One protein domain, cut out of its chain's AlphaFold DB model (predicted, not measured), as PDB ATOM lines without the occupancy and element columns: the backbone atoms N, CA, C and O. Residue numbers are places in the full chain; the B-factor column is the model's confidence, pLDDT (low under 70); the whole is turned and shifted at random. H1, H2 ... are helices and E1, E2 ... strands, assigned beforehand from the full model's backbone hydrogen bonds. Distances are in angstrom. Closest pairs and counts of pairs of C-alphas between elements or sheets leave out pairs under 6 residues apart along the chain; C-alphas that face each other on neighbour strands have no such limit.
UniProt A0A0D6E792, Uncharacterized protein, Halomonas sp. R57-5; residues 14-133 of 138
ATOM      1  N   ILE A  14     183.140 168.197 166.176       92.19
ATOM      2  CA  ILE A  14     183.542 169.071 165.072       92.19
ATOM      3  C   ILE A  14     184.318 168.215 164.076       92.19
ATOM      4  O   ILE A  14     185.237 167.496 164.466       92.19
ATOM      5  N   ALA A  15     183.943 168.283 162.803       92.62
ATOM      6  CA  ALA A  15     184.649 167.607 161.724       92.62
ATOM      7  C   ALA A  15     184.948 168.594 160.596       92.62
ATOM      8  O   ALA A  15     184.151 169.495 160.338       92.62
ATOM      9  N   GLU A  16     186.089 168.433 159.940       93.56
ATOM     10  CA  GLU A  16     186.517 169.290 158.840       93.56
ATOM     11  C   GLU A  16     187.029 168.434 157.692       93.56
ATOM     12  O   GLU A  16     187.792 167.492 157.916       93.56
ATOM     13  N   ASP A  17     186.628 168.792 156.478       92.50
ATOM     14  CA  ASP A  17     187.226 168.270 155.259       92.50
ATOM     15  C   ASP A  17     187.150 169.305 154.130       92.50
ATOM     16  O   ASP A  17     186.172 170.044 154.027       92.50
ATOM     17  N   ASN A  18     188.196 169.381 153.302       87.69
ATOM     18  CA  ASN A  18     188.315 170.314 152.172       87.69
ATOM     19  C   ASN A  18     187.924 171.778 152.503       87.69
ATOM     20  O   ASN A  18     187.343 172.483 151.679       87.69
ATOM     21  N   GLY A  19     188.233 172.244 153.720       88.69
ATOM     22  CA  GLY A  19     187.910 173.596 154.199       88.69
ATOM     23  C   GLY A  19     186.459 173.796 154.662       88.69
ATOM     24  O   GLY A  19     186.086 174.904 155.050       88.69
ATOM     25  N   VAL A  20     185.634 172.746 154.660       91.81
ATOM     26  CA  VAL A  20     184.285 172.754 155.232       91.81
ATOM     27  C   VAL A  20     184.341 172.233 156.662       91.81
ATOM     28  O   VAL A  20     184.521 171.042 156.894       91.81
ATOM     29  N   VAL A  21     184.096 173.117 157.629       93.00
ATOM     30  CA  VAL A  21     183.923 172.753 159.044       93.00
ATOM     31  C   VAL A  21     182.450 172.465 159.333       93.00
ATOM     32  O   VAL A  21     181.583 173.257 158.966       93.00
ATOM     33  N   ARG A  22     182.159 171.371 160.042       94.56
ATOM     34  CA  ARG A  22     180.830 170.951 160.507       94.56
ATOM     35  C   ARG A  22     180.787 170.855 162.027       94.56
ATOM     36  O   ARG A  22     181.601 170.169 162.632       94.56
ATOM     37  N   HIS A  23     179.776 171.484 162.625       94.38
ATOM     38  CA  HIS A  23     179.418 171.300 164.033       94.38
ATOM     39  C   HIS A  23     178.258 170.310 164.106       94.38
ATOM     40  O   HIS A  23     177.143 170.625 163.688       94.38
ATOM     41  N   ILE A  24     178.519 169.103 164.596       95.06
ATOM     42  CA  ILE A  24     177.615 167.964 164.450       95.06
ATOM     43  C   ILE A  24     177.034 167.596 165.807       95.06
ATOM     44  O   ILE A  24     177.759 167.214 166.724       95.06
ATOM     45  N   GLN A  25     175.711 167.654 165.928       95.50
ATOM     46  CA  GLN A  25     175.005 167.006 167.024       95.50
ATOM     47  C   GLN A  25     174.601 165.585 166.612       95.50
ATOM     48  O   GLN A  25     173.853 165.394 165.653       95.50
ATOM     49  N   LEU A  26     175.067 164.590 167.354       96.31
ATOM     50  CA  LEU A  26     174.767 163.184 167.138       96.31
ATOM     51  C   LEU A  26     173.570 162.752 167.989       96.31
ATOM     52  O   LEU A  26     173.366 163.168 169.137       96.31
ATOM     53  N   LYS A  27     172.741 161.896 167.399       96.69
ATOM     54  CA  LYS A  27     171.634 161.198 168.050       96.69
ATOM     55  C   LYS A  27     171.637 159.752 167.592       96.69
ATOM     56  O   LYS A  27     171.995 159.465 166.455       96.69
ATOM     57  N   ALA A  28     171.180 158.860 168.459       96.00
ATOM     58  CA  ALA A  28     171.037 157.451 168.139       96.00
ATOM     59  C   ALA A  28     169.647 156.942 168.530       96.00
ATOM     60  O   ALA A  28     169.021 157.438 169.473       96.00
ATOM     61  N   SER A  29     169.128 155.971 167.792       97.06
ATOM     62  CA  SER A  29     167.952 155.187 168.178       97.06
ATOM     63  C   SER A  29     168.048 153.799 167.571       97.06
ATOM     64  O   SER A  29     168.609 153.638 166.500       97.06
ATOM     65  N   TYR A  30     167.477 152.804 168.223       96.25
ATOM     66  CA  TYR A  30     167.411 151.477 167.634       96.25
ATOM     67  C   TYR A  30     166.288 151.382 166.584       96.25
ATOM     68  O   TYR A  30     165.301 152.136 166.625       96.25
ATOM     69  N   VAL A  31     166.428 150.461 165.630       93.38
ATOM     70  CA  VAL A  31     165.392 150.149 164.634       93.38
ATOM     71  C   VAL A  31     164.158 149.563 165.332       93.38
ATOM     72  O   VAL A  31     164.252 148.606 166.086       93.38
ATOM     73  N   GLY A  32     162.984 150.157 165.099       91.38
ATOM     74  CA  GLY A  32     161.748 149.830 165.831       91.38
ATOM     75  C   GLY A  32     161.473 150.735 167.041       91.38
ATOM     76  O   GLY A  32     160.389 150.678 167.627       91.38
ATOM     77  N   GLY A  33     162.404 151.631 167.387       90.88
ATOM     78  CA  GLY A  33     162.208 152.633 168.429       90.88
ATOM     79  C   GLY A  33     161.064 153.608 168.133       90.88
ATOM     80  O   GLY A  33     160.881 154.078 167.010       90.88
ATOM     81  N   LYS A  34     160.314 153.977 169.179       92.88
ATOM     82  CA  LYS A  34     159.142 154.878 169.098       92.88
ATOM     83  C   LYS A  34     159.498 156.368 169.025       92.88
ATOM     84  O   LYS A  34     158.610 157.220 169.020       92.88
ATOM     85  N   THR A  35     160.785 156.708 169.023       95.25
ATOM     86  CA  THR A  35     161.240 158.099 169.013       95.25
ATOM     87  C   THR A  35     160.813 158.777 167.711       95.25
ATOM     88  O   THR A  35     161.264 158.409 166.630       95.25
ATOM     89  N   ALA A  36     159.943 159.785 167.820       95.88
ATOM     90  CA  ALA A  36     159.398 160.539 166.684       95.88
ATOM     91  C   ALA A  36     159.985 161.958 166.552       95.88
ATOM     92  O   ALA A  36     159.585 162.725 165.678       95.88
ATOM     93  N   SER A  37     160.917 162.336 167.429       97.44
ATOM     94  CA  SER A  37     161.532 163.664 167.456       97.44
ATOM     95  C   SER A  37     162.844 163.654 168.225       97.44
ATOM     96  O   SER A  37     162.994 162.863 169.158       97.44
ATOM     97  N   GLN A  38     163.725 164.604 167.927       97.25
ATOM     98  CA  GLN A  38     164.975 164.815 168.648       97.25
ATOM     99  C   GLN A  38     165.014 166.166 169.351       97.25
ATOM    100  O   GLN A  38     164.379 167.135 168.942       97.25
ATOM    101  N   LYS A  39     165.777 166.219 170.444       95.44
ATOM    102  CA  LYS A  39     166.076 167.461 171.161       95.44
ATOM    103  C   LYS A  39     167.336 168.072 170.566       95.44
ATOM    104  O   LYS A  39     168.404 167.471 170.684       95.44
ATOM    105  N   VAL A  40     167.195 169.248 169.968       94.19
ATOM    106  CA  VAL A  40     168.285 169.978 169.311       94.19
ATOM    107  C   VAL A  40     168.605 171.230 170.107       94.19
ATOM    108  O   VAL A  40     167.695 171.943 170.544       94.19
ATOM    109  N   HIS A  41     169.890 171.482 170.337       92.19
ATOM    110  CA  HIS A  41     170.324 172.651 171.090       92.19
ATOM    111  C   HIS A  41     170.309 173.903 170.201       92.19
ATOM    112  O   HIS A  41     170.851 173.890 169.101       92.19
ATOM    113  N   THR A  42     169.736 175.012 170.673       90.75
ATOM    114  CA  THR A  42     169.599 176.245 169.876       90.75
ATOM    115  C   THR A  42     170.942 176.884 169.532       90.75
ATOM    116  O   THR A  42     171.053 177.528 168.498       90.75
ATOM    117  N   ARG A  43     171.992 176.671 170.340       88.81
ATOM    118  CA  ARG A  43     173.350 177.155 170.009       88.81
ATOM    119  C   ARG A  43     173.916 176.538 168.726       88.81
ATOM    120  O   ARG A  43     174.765 177.173 168.112       88.81
ATOM    121  N   LEU A  44     173.420 175.375 168.290       88.88
ATOM    122  CA  LEU A  44     173.810 174.774 167.012       88.88
ATOM    123  C   LEU A  44     173.480 175.698 165.828       88.88
ATOM    124  O   LEU A  44     174.234 175.747 164.864       88.88
ATOM    125  N   PHE A  45     172.402 176.483 165.933       84.94
ATOM    126  CA  PHE A  45     172.018 177.482 164.931       84.94
ATOM    127  C   PHE A  45     173.033 178.630 164.810       84.94
ATOM    128  O   PHE A  45     173.233 179.180 163.732       84.94
ATOM    129  N   GLY A  46     173.695 178.988 165.914       82.19
ATOM    130  CA  GLY A  46     174.713 180.039 165.935       82.19
ATOM    131  C   GLY A  46     176.085 179.590 165.426       82.19
ATOM    132  O   GLY A  46     176.987 180.418 165.328       82.19
ATOM    133  N   LYS A  47     176.267 178.297 165.128       85.69
ATOM    134  CA  LYS A  47     177.535 177.734 164.659       85.69
ATOM    135  C   LYS A  47     177.543 177.642 163.126       85.69
ATOM    136  O   LYS A  47     176.512 177.313 162.532       85.69
ATOM    137  N   PRO A  48     178.683 177.918 162.469       82.38
ATOM    138  CA  PRO A  48     178.791 177.745 161.026       82.38
ATOM    139  C   PRO A  48     178.575 176.271 160.672       82.38
ATOM    140  O   PRO A  48     179.075 175.375 161.362       82.38
ATOM    141  N   SER A  49     177.782 176.036 159.627       89.94
ATOM    142  CA  SER A  49     177.484 174.705 159.089       89.94
ATOM    143  C   SER A  49     176.975 173.678 160.109       89.94
ATOM    144  O   SER A  49     177.221 172.482 159.944       89.94
ATOM    145  N   GLY A  50     176.277 174.121 161.162       93.88
ATOM    146  CA  GLY A  50     175.686 173.225 162.155       93.88
ATOM    147  C   GLY A  50     174.735 172.203 161.525       93.88
ATOM    148  O   GLY A  50     174.009 172.528 160.584       93.88
ATOM    149  N   CYS A  51     174.729 170.972 162.036       96.38
ATOM    150  CA  CYS A  51     173.819 169.918 161.584       96.38
ATOM    151  C   CYS A  51     173.553 168.864 162.666       96.38
ATOM    152  O   CYS A  51     174.279 168.745 163.654       96.38
ATOM    153  N   VAL A  52     172.505 168.070 162.456       97.19
ATOM    154  CA  VAL A  52     172.143 166.929 163.297       97.19
ATOM    155  C   VAL A  52     172.198 165.662 162.459       97.19
ATOM    156  O   VAL A  52     171.577 165.602 161.396       97.19
ATOM    157  N   ILE A  53     172.883 164.641 162.969       97.88
ATOM    158  CA  ILE A  53     172.826 163.283 162.428       97.88
ATOM    159  C   ILE A  53     172.135 162.409 163.457       97.88
ATOM    160  O   ILE A  53     172.566 162.303 164.605       97.88
ATOM    161  N   TRP A  54     171.056 161.771 163.034       97.94
ATOM    162  CA  TRP A  54     170.353 160.783 163.821       97.94
ATOM    163  C   TRP A  54     170.530 159.405 163.187       97.94
ATOM    164  O   TRP A  54     169.985 159.100 162.130       97.94
ATOM    165  N   ILE A  55     171.338 158.597 163.862       97.44
ATOM    166  CA  ILE A  55     171.794 157.279 163.445       97.44
ATOM    167  C   ILE A  55     170.820 156.231 163.981       97.44
ATOM    168  O   ILE A  55     170.566 156.185 165.189       97.44
ATOM    169  N   TYR A  56     170.271 155.398 163.101       96.75
ATOM    170  CA  TYR A  56     169.633 154.163 163.540       96.75
ATOM    171  C   TYR A  56     170.648 153.033 163.652       96.75
ATOM    172  O   TYR A  56     171.660 153.047 162.958       96.75
ATOM    173  N   PHE A  57     170.394 152.077 164.535       96.44
ATOM    174  CA  PHE A  57     171.192 150.861 164.624       96.44
ATOM    175  C   PHE A  57     170.311 149.640 164.886       96.44
ATOM    176  O   PHE A  57     169.245 149.745 165.504       96.44
ATOM    177  N   ASN A  58     170.753 148.486 164.404       96.38
ATOM    178  CA  ASN A  58     170.192 147.189 164.761       96.38
ATOM    179  C   ASN A  58     170.751 146.754 166.131       96.38
ATOM    180  O   ASN A  58     171.959 146.813 166.339       96.38
ATOM    181  N   GLU A  59     169.900 146.349 167.080       95.44
ATOM    182  CA  GLU A  59     170.346 145.990 168.442       95.44
ATOM    183  C   GLU A  59     171.091 144.650 168.503       95.44
ATOM    184  O   GLU A  59     171.937 144.473 169.376       95.44
ATOM    185  N   ASP A  60     170.816 143.745 167.562       95.50
ATOM    186  CA  ASP A  60     171.418 142.413 167.509       95.50
ATOM    187  C   ASP A  60     172.729 142.421 166.713       95.50
ATOM    188  O   ASP A  60     173.729 141.842 167.138       95.50
ATOM    189  N   THR A  61     172.737 143.080 165.547       96.94
ATOM    190  CA  THR A  61     173.893 143.077 164.628       96.94
ATOM    191  C   THR A  61     174.813 144.281 164.803       96.94
ATOM    192  O   THR A  61     175.944 144.251 164.323       96.94
ATOM    193  N   LEU A  62     174.351 145.342 165.479       94.19
ATOM    194  CA  LEU A  62     175.019 146.649 165.585       94.19
ATOM    195  C   LEU A  62     175.267 147.350 164.241       94.19
ATOM    196  O   LEU A  62     175.985 148.350 164.183       94.19
ATOM    197  N   GLU A  63     174.648 146.871 163.164       95.12
ATOM    198  CA  GLU A  63     174.675 147.545 161.870       95.12
ATOM    199  C   GLU A  63     174.026 148.925 161.986       95.12
ATOM    200  O   GLU A  63     172.952 149.081 162.573       95.12
ATOM    201  N   LEU A  64     174.691 149.934 161.421       95.44
ATOM    202  CA  LEU A  64     174.215 151.311 161.416       95.44
ATOM    203  C   LEU A  64     173.370 151.573 160.172       95.44
ATOM    204  O   LEU A  64     173.738 151.193 159.064       95.44
ATOM    205  N   GLY A  65     172.271 152.289 160.355       92.56
ATOM    206  CA  GLY A  65     171.365 152.690 159.293       92.56
ATOM    207  C   GLY A  65     169.899 152.391 159.624       92.56
ATOM    208  O   GLY A  65     169.599 151.524 160.449       92.56
ATOM    209  N   PRO A  66     168.953 153.114 158.998       94.44
ATOM    210  CA  PRO A  66     169.171 154.287 158.144       94.44
ATOM    211  C   PRO A  66     169.671 155.509 158.936       94.44
ATOM    212  O   PRO A  66     169.600 155.556 160.166       94.44
ATOM    213  N   PHE A  67     170.150 156.528 158.233       97.75
ATOM    214  CA  PHE A  67     170.562 157.789 158.840       97.75
ATOM    215  C   PHE A  67     169.535 158.878 158.529       97.75
ATOM    216  O   PHE A  67     168.865 158.885 157.495       97.75
ATOM    217  N   LEU A  68     169.397 159.823 159.448       98.25
ATOM    218  CA  LEU A  68     168.526 160.977 159.306       98.25
ATOM    219  C   LEU A  68     169.357 162.243 159.488       98.25
ATOM    220  O   LEU A  68     169.994 162.428 160.524       98.25
ATOM    221  N   PHE A  69     169.325 163.127 158.497       98.25
ATOM    222  CA  PHE A  69     170.116 164.349 158.472       98.25
ATOM    223  C   PHE A  69     169.235 165.592 158.542       98.25
ATOM    224  O   PHE A  69     168.246 165.716 157.821       98.25
ATOM    225  N   PHE A  70     169.614 166.535 159.400       97.81
ATOM    226  CA  PHE A  70     169.042 167.874 159.427       97.81
ATOM    227  C   PHE A  70     170.164 168.908 159.384       97.81
ATOM    228  O   PHE A  70     170.954 169.026 160.320       97.81
ATOM    229  N   GLY A  71     170.223 169.658 158.293       96.19
ATOM    230  CA  GLY A  71     171.250 170.654 158.033       96.19
ATOM    231  C   GLY A  71     171.095 171.242 156.638       96.19
ATOM    232  O   GLY A  71     170.339 170.721 155.817       96.19
ATOM    233  N   SER A  72     171.809 172.332 156.391       95.44
ATOM    234  CA  SER A  72     171.918 172.937 155.062       95.44
ATOM    235  C   SER A  72     173.131 172.375 154.314       95.44
ATOM    236  O   SER A  72     173.868 171.525 154.831       95.44
ATOM    237  N   LEU A  73     173.347 172.872 153.094       94.56
ATOM    238  CA  LEU A  73     174.524 172.561 152.285       94.56
ATOM    239  C   LEU A  73     175.846 172.800 153.050       94.56
ATOM    240  O   LEU A  73     175.869 173.559 154.026       94.56
ATOM    241  N   PRO A  74     176.948 172.147 152.644       93.38
ATOM    242  CA  PRO A  74     178.286 172.433 153.164       93.38
ATOM    243  C   PRO A  74     178.592 173.938 153.140       93.38
ATOM    244  O   PRO A  74     178.405 174.588 152.117       93.38
ATOM    245  N   GLY A  75     179.017 174.500 154.275       90.62
ATOM    246  CA  GLY A  75     179.289 175.938 154.422       90.62
ATOM    247  C   GLY A  75     178.074 176.804 154.787       90.62
ATOM    248  O   GLY A  75     178.249 177.916 155.286       90.62
ATOM    249  N   GLU A  76     176.849 176.303 154.610       92.25
ATOM    250  CA  GLU A  76     175.619 177.059 154.864       92.25
ATOM    251  C   GLU A  76     175.112 176.901 156.300       92.25
ATOM    252  O   GLU A  76     175.227 175.844 156.928       92.25
ATOM    253  N   LYS A  77     174.486 177.955 156.833       89.50
ATOM    254  CA  LYS A  77     173.916 177.939 158.191       89.50
ATOM    255  C   LYS A  77     172.793 176.911 158.319       89.50
ATOM    256  O   LYS A  77     172.032 176.690 157.380       89.50
ATOM    257  N   LEU A  78     172.653 176.338 159.517       91.38
ATOM    258  CA  LEU A  78     171.549 175.443 159.871       91.38
ATOM    259  C   LEU A  78     170.191 176.097 159.534       91.38
ATOM    260  O   LEU A  78     170.029 177.294 159.798       91.38
ATOM    261  N   PRO A  79     169.200 175.345 159.014       91.44
ATOM    262  CA  PRO A  79     167.852 175.873 158.837       91.44
ATOM    263  C   PRO A  79     167.292 176.424 160.155       91.44
ATOM    264  O   PRO A  79     167.619 175.919 161.236       91.44
ATOM    265  N   SER A  80     166.444 177.456 160.075       88.88
ATOM    266  CA  SER A  80     165.857 178.055 161.279       88.88
ATOM    267  C   SER A  80     165.093 177.014 162.105       88.88
ATOM    268  O   SER A  80     164.397 176.147 161.573       88.88
ATOM    269  N   LEU A  81     165.227 177.124 163.426       89.50
ATOM    270  CA  LEU A  81     164.484 176.336 164.409       89.50
ATOM    271  C   LEU A  81     163.248 177.091 164.936       89.50
ATOM    272  O   LEU A  81     162.638 176.663 165.923       89.50
ATOM    273  N   ASP A  82     162.901 178.225 164.323       87.62
ATOM    274  CA  ASP A  82     161.747 179.035 164.707       87.62
ATOM    275  C   ASP A  82     160.438 178.255 164.546       87.62
ATOM    276  O   ASP A  82     160.277 177.411 163.665       87.62
ATOM    277  N   GLY A  83     159.493 178.500 165.453       88.62
ATOM    278  CA  GLY A  83     158.214 177.786 165.496       88.62
ATOM    279  C   GLY A  83     158.281 176.366 166.076       88.62
ATOM    280  O   GLY A  83     157.235 175.787 166.376       88.62
ATOM    281  N   LEU A  84     159.471 175.800 166.313       94.69
ATOM    282  CA  LEU A  84     159.597 174.514 167.002       94.69
ATOM    283  C   LEU A  84     159.296 174.643 168.501       94.69
ATOM    284  O   LEU A  84     159.639 175.625 169.161       94.69
ATOM    285  N   LYS A  85     158.699 173.591 169.072       96.25
ATOM    286  CA  LYS A  85     158.357 173.540 170.501       96.25
ATOM    287  C   LYS A  85     159.615 173.592 171.369       96.25
ATOM    288  O   LYS A  85     160.592 172.892 171.093       96.25
ATOM    289  N   VAL A  86     159.566 174.348 172.466       95.88
ATOM    290  CA  VAL A  86     160.597 174.317 173.514       95.88
ATOM    291  C   VAL A  86     160.505 172.985 174.265       95.88
ATOM    292  O   VAL A  86     159.423 172.545 174.657       95.88
ATOM    293  N   ALA A  87     161.633 172.297 174.442       94.19
ATOM    294  CA  ALA A  87     161.649 171.032 175.169       94.19
ATOM    295  C   ALA A  87     161.474 171.260 176.677       94.19
ATOM    296  O   ALA A  87     161.921 172.264 177.214       94.19
ATOM    297  N   LYS A  88     160.901 170.286 177.386       93.50
ATOM    298  CA  LYS A  88     160.795 170.301 178.854       93.50
ATOM    299  C   LYS A  88     161.776 169.326 179.502       93.50
ATOM    300  O   LYS A  88     162.256 168.377 178.861       93.50
ATOM    301  N   HIS A  89     162.084 169.557 180.774       88.06
ATOM    302  CA  HIS A  89     162.789 168.584 181.605       88.06
ATOM    303  C   HIS A  89     161.992 167.274 181.692       88.06
ATOM    304  O   HIS A  89     160.764 167.266 181.682       88.06
ATOM    305  N   THR A  90     162.693 166.139 181.716       83.06
ATOM    306  CA  THR A  90     162.064 164.812 181.811       83.06
ATOM    307  C   THR A  90     161.519 164.548 183.212       83.06
ATOM    308  O   THR A  90     160.411 164.020 183.336       83.06
ATOM    309  N   LYS A  91     162.268 164.966 184.241       85.44
ATOM    310  CA  LYS A  91     161.887 164.918 185.655       85.44
ATOM    311  C   LYS A  91     161.187 166.220 186.055       85.44
ATOM    312  O   LYS A  91     161.647 167.294 185.670       85.44
ATOM    313  N   GLY A  92     160.070 166.100 186.772       83.06
ATOM    314  CA  GLY A  92     159.412 167.242 187.404       83.06
ATOM    315  C   GLY A  92     160.080 167.610 188.728       83.06
ATOM    316  O   GLY A  92     160.866 166.829 189.267       83.06
ATOM    317  N   ASP A  93     159.779 168.793 189.242       85.50
ATOM    318  CA  ASP A  93     160.120 169.169 190.614       85.50
ATOM    319  C   ASP A  93     159.276 168.397 191.651       85.50
ATOM    320  O   ASP A  93     158.561 167.447 191.316       85.50
ATOM    321  N   GLN A  94     159.373 168.780 192.928       81.25
ATOM    322  CA  GLN A  94     158.613 168.144 194.013       81.25
ATOM    323  C   GLN A  94     157.086 168.223 193.810       81.25
ATOM    324  O   GLN A  94     156.375 167.358 194.311       81.25
ATOM    325  N   GLY A  95     156.586 169.205 193.050       85.50
ATOM    326  CA  GLY A  95     155.173 169.347 192.683       85.50
ATOM    327  C   GLY A  95     154.809 168.691 191.347       85.50
ATOM    328  O   GLY A  95     153.678 168.817 190.884       85.50
ATOM    329  N   GLY A  96     155.753 168.005 190.697       85.06
ATOM    330  CA  GLY A  96     155.559 167.369 189.396       85.06
ATOM    331  C   GLY A  96     155.639 168.325 188.201       85.06
ATOM    332  O   GLY A  96     155.453 167.886 187.061       85.06
ATOM    333  N   PHE A  97     155.959 169.604 188.412       88.81
ATOM    334  CA  PHE A  97     156.078 170.575 187.329       88.81
ATOM    335  C   PHE A  97     157.369 170.353 186.533       88.81
ATOM    336  O   PHE A  97     158.462 170.219 187.081       88.81
ATOM    337  N   LYS A  98     157.249 170.309 185.200       89.75
ATOM    338  CA  LYS A  98     158.375 170.122 184.272       89.75
ATOM    339  C   LYS A  98     158.711 171.446 183.598       89.75
ATOM    340  O   LYS A  98     158.052 171.829 182.629       89.75
ATOM    341  N   ALA A  99     159.755 172.101 184.094       87.69
ATOM    342  CA  ALA A  99     160.239 173.360 183.544       87.69
ATOM    343  C   ALA A  99     160.703 173.223 182.083       87.69
ATOM    344  O   ALA A  99     161.147 172.157 181.632       87.69
ATOM    345  N   GLU A 100     160.598 174.322 181.345       93.69
ATOM    346  CA  GLU A 100     161.107 174.424 179.982       93.69
ATOM    347  C   GLU A 100     162.636 174.508 179.952       93.69
ATOM    348  O   GLU A 100     163.284 175.009 180.867       93.69
ATOM    349  N   ARG A 101     163.215 174.013 178.860       91.00
ATOM    350  CA  ARG A 101     164.633 174.109 178.523       91.00
ATOM    351  C   ARG A 101     164.741 175.091 177.357       91.00
ATOM    352  O   ARG A 101     164.719 174.644 176.209       91.00
ATOM    353  N   PRO A 102     164.842 176.410 177.610       89.94
ATOM    354  CA  PRO A 102     164.706 177.445 176.579       89.94
ATOM    355  C   PRO A 102     165.736 177.329 175.450       89.94
ATOM    356  O   PRO A 102     165.471 177.768 174.335       89.94
ATOM    357  N   ASN A 103     166.869 176.669 175.698       91.00
ATOM    358  CA  ASN A 103     167.916 176.431 174.703       91.00
ATOM    359  C   ASN A 103     167.753 175.113 173.935       91.00
ATOM    360  O   ASN A 103     168.678 174.676 173.259       91.00
ATOM    361  N   ILE A 104     166.610 174.436 174.057       93.38
ATOM    362  CA  ILE A 104     166.368 173.160 173.391       93.38
ATOM    363  C   ILE A 104     165.040 173.208 172.658       93.38
ATOM    364  O   ILE A 104     164.000 173.546 173.227       93.38
ATOM    365  N   ARG A 105     165.077 172.828 171.385       95.81
ATOM    366  CA  ARG A 105     163.900 172.673 170.534       95.81
ATOM    367  C   ARG A 105     163.622 171.201 170.276       95.81
ATOM    368  O   ARG A 105     164.534 170.374 170.275       95.81
ATOM    369  N   VAL A 106     162.350 170.878 170.090       97.25
ATOM    370  CA  VAL A 106     161.896 169.551 169.671       97.25
ATOM    371  C   VAL A 106     161.790 169.549 168.150       97.25
ATOM    372  O   VAL A 106     160.861 170.132 167.599       97.25
ATOM    373  N   LEU A 107     162.743 168.897 167.488       97.31
ATOM    374  CA  LEU A 107     162.790 168.729 166.040       97.31
ATOM    375  C   LEU A 107     162.082 167.416 165.658       97.31
ATOM    376  O   LEU A 107     162.571 166.338 166.017       97.31
ATOM    377  N   PRO A 108     160.916 167.458 164.994       97.88
ATOM    378  CA  PRO A 108     160.178 166.251 164.633       97.88
ATOM    379  C   PRO A 108     160.887 165.475 163.518       97.88
ATOM    380  O   PRO A 108     161.557 166.050 162.666       97.88
ATOM    381  N   LYS A 109     160.696 164.152 163.489       97.06
ATOM    382  CA  LYS A 109     161.337 163.247 162.521       97.06
ATOM    383  C   LYS A 109     161.094 163.647 161.061       97.06
ATOM    384  O   LYS A 109     161.997 163.509 160.249       97.06
ATOM    385  N   GLY A 110     159.917 164.192 160.744       96.81
ATOM    386  CA  GLY A 110     159.573 164.641 159.387       96.81
ATOM    387  C   GLY A 110     160.397 165.822 158.861       96.81
ATOM    388  O   GLY A 110     160.284 166.146 157.689       96.81
ATOM    389  N   TRP A 111     161.211 166.469 159.701       97.12
ATOM    390  CA  TRP A 111     162.129 167.532 159.273       97.12
ATOM    391  C   TRP A 111     163.495 167.003 158.837       97.12
ATOM    392  O   TRP A 111     164.306 167.760 158.313       97.12
ATOM    393  N   PHE A 112     163.773 165.720 159.066       97.75
ATOM    394  CA  PHE A 112     165.028 165.111 158.663       97.75
ATOM    395  C   PHE A 112     164.924 164.551 157.246       97.75
ATOM    396  O   PHE A 112     163.945 163.893 156.893       97.75
ATOM    397  N   LYS A 113     165.987 164.740 156.467       97.69
ATOM    398  CA  LYS A 113     166.217 164.010 155.224       97.69
ATOM    399  C   LYS A 113     166.672 162.588 155.563       97.69
ATOM    400  O   LYS A 113     167.578 162.416 156.375       97.69
ATOM    401  N   ASN A 114     166.056 161.585 154.946       97.06
ATOM    402  CA  ASN A 114     166.536 160.205 155.019       97.06
ATOM    403  C   ASN A 114     167.731 160.032 154.079       97.06
ATOM    404  O   ASN A 114     167.648 160.449 152.923       97.06
ATOM    405  N   ILE A 115     168.818 159.464 154.599       95.94
ATOM    406  CA  ILE A 115     170.001 159.094 153.826       95.94
ATOM    407  C   ILE A 115     170.404 157.658 154.168       95.94
ATOM    408  O   ILE A 115     170.336 157.223 155.325       95.94
ATOM    409  N   SER A 116     170.748 156.899 153.135       90.06
ATOM    410  CA  SER A 116     170.749 155.436 153.193       90.06
ATOM    411  C   SER A 116     172.111 154.825 153.520       90.06
ATOM    412  O   SER A 116     172.176 153.684 153.975       90.06
ATOM    413  N   SER A 117     173.191 155.591 153.352       93.00
ATOM    414  CA  SER A 117     174.564 155.106 153.468       93.00
ATOM    415  C   SER A 117     175.476 156.101 154.182       93.00
ATOM    416  O   SER A 117     175.165 157.285 154.322       93.00
ATOM    417  N   ILE A 118     176.636 155.609 154.617       93.50
ATOM    418  CA  ILE A 118     177.687 156.457 155.182       93.50
ATOM    419  C   ILE A 118     178.277 157.414 154.133       93.50
ATOM    420  O   ILE A 118     178.655 158.530 154.479       93.50
ATOM    421  N   ASP A 119     178.284 157.023 152.856       93.75
ATOM    422  CA  ASP A 119     178.741 157.878 151.758       93.75
ATOM    423  C   ASP A 119     177.801 159.076 151.579       93.75
ATOM    424  O   ASP A 119     178.254 160.215 151.514       93.75
ATOM    425  N   GLU A 120     176.481 158.864 151.631       95.19
ATOM    426  CA  GLU A 120     175.507 159.963 151.598       95.19
ATOM    427  C   GLU A 120     175.597 160.862 152.847       95.19
ATOM    428  O   GLU A 120     175.335 162.065 152.769       95.19
ATOM    429  N   VAL A 121     175.973 160.306 154.010       96.19
ATOM    430  CA  VAL A 121     176.284 161.099 155.215       96.19
ATOM    431  C   VAL A 121     177.490 161.991 154.955       96.19
ATOM    432  O   VAL A 121     177.439 163.184 155.258       96.19
ATOM    433  N   TYR A 122     178.558 161.436 154.386       95.50
ATOM    434  CA  TYR A 122     179.750 162.195 154.039       95.50
ATOM    435  C   TYR A 122     179.428 163.305 153.026       95.50
ATOM    436  O   TYR A 122     179.779 164.458 153.267       95.50
ATOM    437  N   GLU A 123     178.668 163.012 151.969       94.94
ATOM    438  CA  GLU A 123     178.239 164.016 150.989       94.94
ATOM    439  C   GLU A 123     177.374 165.120 151.611       94.94
ATOM    440  O   GLU A 123     177.542 166.300 151.301       94.94
ATOM    441  N   ALA A 124     176.467 164.772 152.528       95.81
ATOM    442  CA  ALA A 124     175.674 165.762 153.252       95.81
ATOM    443  C   ALA A 124     176.555 166.668 154.129       95.81
ATOM    444  O   ALA A 124     176.279 167.864 154.277       95.81
ATOM    445  N   LEU A 125     177.627 166.121 154.707       95.56
ATOM    446  CA  LEU A 125     178.559 166.865 155.545       95.56
ATOM    447  C   LEU A 125     179.523 167.736 154.730       95.56
ATOM    448  O   LEU A 125     179.679 168.909 155.063       95.56
ATOM    449  N   PHE A 126     180.129 167.224 153.666       94.88
ATOM    450  CA  PHE A 126     181.282 167.870 153.024       94.88
ATOM    451  C   PHE A 126     181.113 168.112 151.519       94.88
ATOM    452  O   PHE A 126     181.909 168.832 150.923       94.88
ATOM    453  N   GLY A 127     180.036 167.606 150.919       91.81
ATOM    454  CA  GLY A 127     179.816 167.639 149.476       91.81
ATOM    455  C   GLY A 127     180.395 166.411 148.776       91.81
ATOM    456  O   GLY A 127     180.983 165.532 149.404       91.81
ATOM    457  N   ALA A 128     180.189 166.331 147.461       81.94
ATOM    458  CA  ALA A 128     180.687 165.211 146.670       81.94
ATOM    459  C   ALA A 128     182.228 165.172 146.693       81.94
ATOM    460  O   ALA A 128     182.863 166.216 146.494       81.94
ATOM    461  N   PRO A 129     182.845 163.993 146.885       67.12
ATOM    462  CA  PRO A 129     184.292 163.874 146.844       67.12
ATOM    463  C   PRO A 129     184.824 164.276 145.462       67.12
ATOM    464  O   PRO A 129     184.234 163.964 144.423       67.12
ATOM    465  N   LEU A 130     185.980 164.947 145.434       60.81
ATOM    466  CA  LEU A 130     186.624 165.424 144.199       60.81
ATOM    467  C   LEU A 130     186.859 164.301 143.165       60.81
ATOM    468  O   LEU A 130     186.922 164.570 141.965       60.81
ATOM    469  N   SER A 131     186.950 163.037 143.594       59.75
ATOM    470  CA  SER A 131     187.063 161.866 142.712       59.75
ATOM    471  C   SER A 131     185.837 161.656 141.810       59.75
ATOM    472  O   SER A 131     185.995 161.176 140.689       59.75
ATOM    473  N   CYS A 132     184.639 162.076 142.226       54.22
ATOM    474  CA  CYS A 132     183.421 161.986 141.415       54.22
ATOM    475  C   CYS A 132     183.322 163.087 140.343       54.22
ATOM    476  O   CYS A 132     182.649 162.898 139.333       54.22
ATOM    477  N   LEU A 133     184.031 164.211 140.507       55.22
ATOM    478  CA  LEU A 133     184.003 165.345 139.569       55.22
ATOM    479  C   LEU A 133     184.875 165.141 138.316       55.22
ATOM    480  O   LEU A 133     184.763 165.901 137.354       55.22
TER     481      LEU A 133
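What this domain is: This is residues 14 to 133 of the 138 residues of an uncharacterized protein of Halomonas sp. R57-5 (UniProt A0A0D6E792). A strongly twisted sheet of five strands curls round one helix, H2. A smaller sheet of three strands, E3, E7 and E6, is joined to it near E2 and E4 by way of E3; the link from E6 to E7 makes one end of the elongated outline and the short helix H3 the other. The printed part has 120 residues with three named helices and eight named strands, in the order E1 E2 E3 H1 E4 E5 E6 E7 E8 H2 H3, a mixed class of helices and strands. The larger sheet has the order E1, E2, E4, E5, E8 and is mixed; the smaller, E3, E7, E6, is antiparallel. The whole is only just compact, close to loose, with a radius of gyration of the C-alphas of 16.1 A and spans of 60 by 38 by 22 A.

How they stand to each other: E1, residues 14 to 17, and E2, residues 20 to 30, form a hairpin, with N 15 and O 22 3.0 A apart. E2 bends by 55 degrees at residue 23; its residues 20 to 23 pair with E1, and its residues 24 to 30 with E4, residues 51 to 57, parallel, with N 27 and O 53 2.8 A apart. E3, residues 37 to 41, is the antiparallel neighbour of E7, residues 100 to 108, with N 38 and O 107 2.8 A apart. The closest C-alphas of E3 and E2 are those of Gln 38 and Lys 27, 7.6 A apart. H1, residues 42 to 46, only grazes both sheets. E4 and E5, residues 64 to 71, form a hairpin, with N 54 and O 68 2.8 A apart. E6, residues 86 to 88, and E7 form a hairpin, with N 87 and O 104 2.9 A apart; E7 bends by 97 degrees at residue 103. E8, residues 113 to 115, is the antiparallel neighbour of E5, with N 69 and O 113 2.8 A apart. H2, residues 118 to 126, is on the larger sheet; its closest C-alphas with E5 are those of Val 121 and Phe 67, 7.5 A apart. H3, residues 130 to 133, is not on either sheet and is apart from H2. In H2 every O i to N i+4 pair is within hydrogen-bond range; in H1 0 of 1 is, beside 2 of 2 O i to N i+3 pairs, and H3 is too short for an O i to N i+4 pair.

Where its parts are: C-alpha 14, where E1 begins, is at (183.542, 169.071, 165.072). From first to last C-alpha E2 measures 29.9 A, E4 19.5 A, E5 19.9 A, E7 17.4 A and H2 12.2 A. H3 ends at C-alpha 133, (184.003, 165.345, 139.569).

The domain as a whole: The two C-alphas farthest apart, those of Gly 95 and Leu 133, are 60.6 A apart. The printed part has no cut. The links E5 to E6 and E6 to E7 are long, with 14 and 11 residues. The mean pLDDT of the printed part is 91.6, and residues 129 to 133 are under 70.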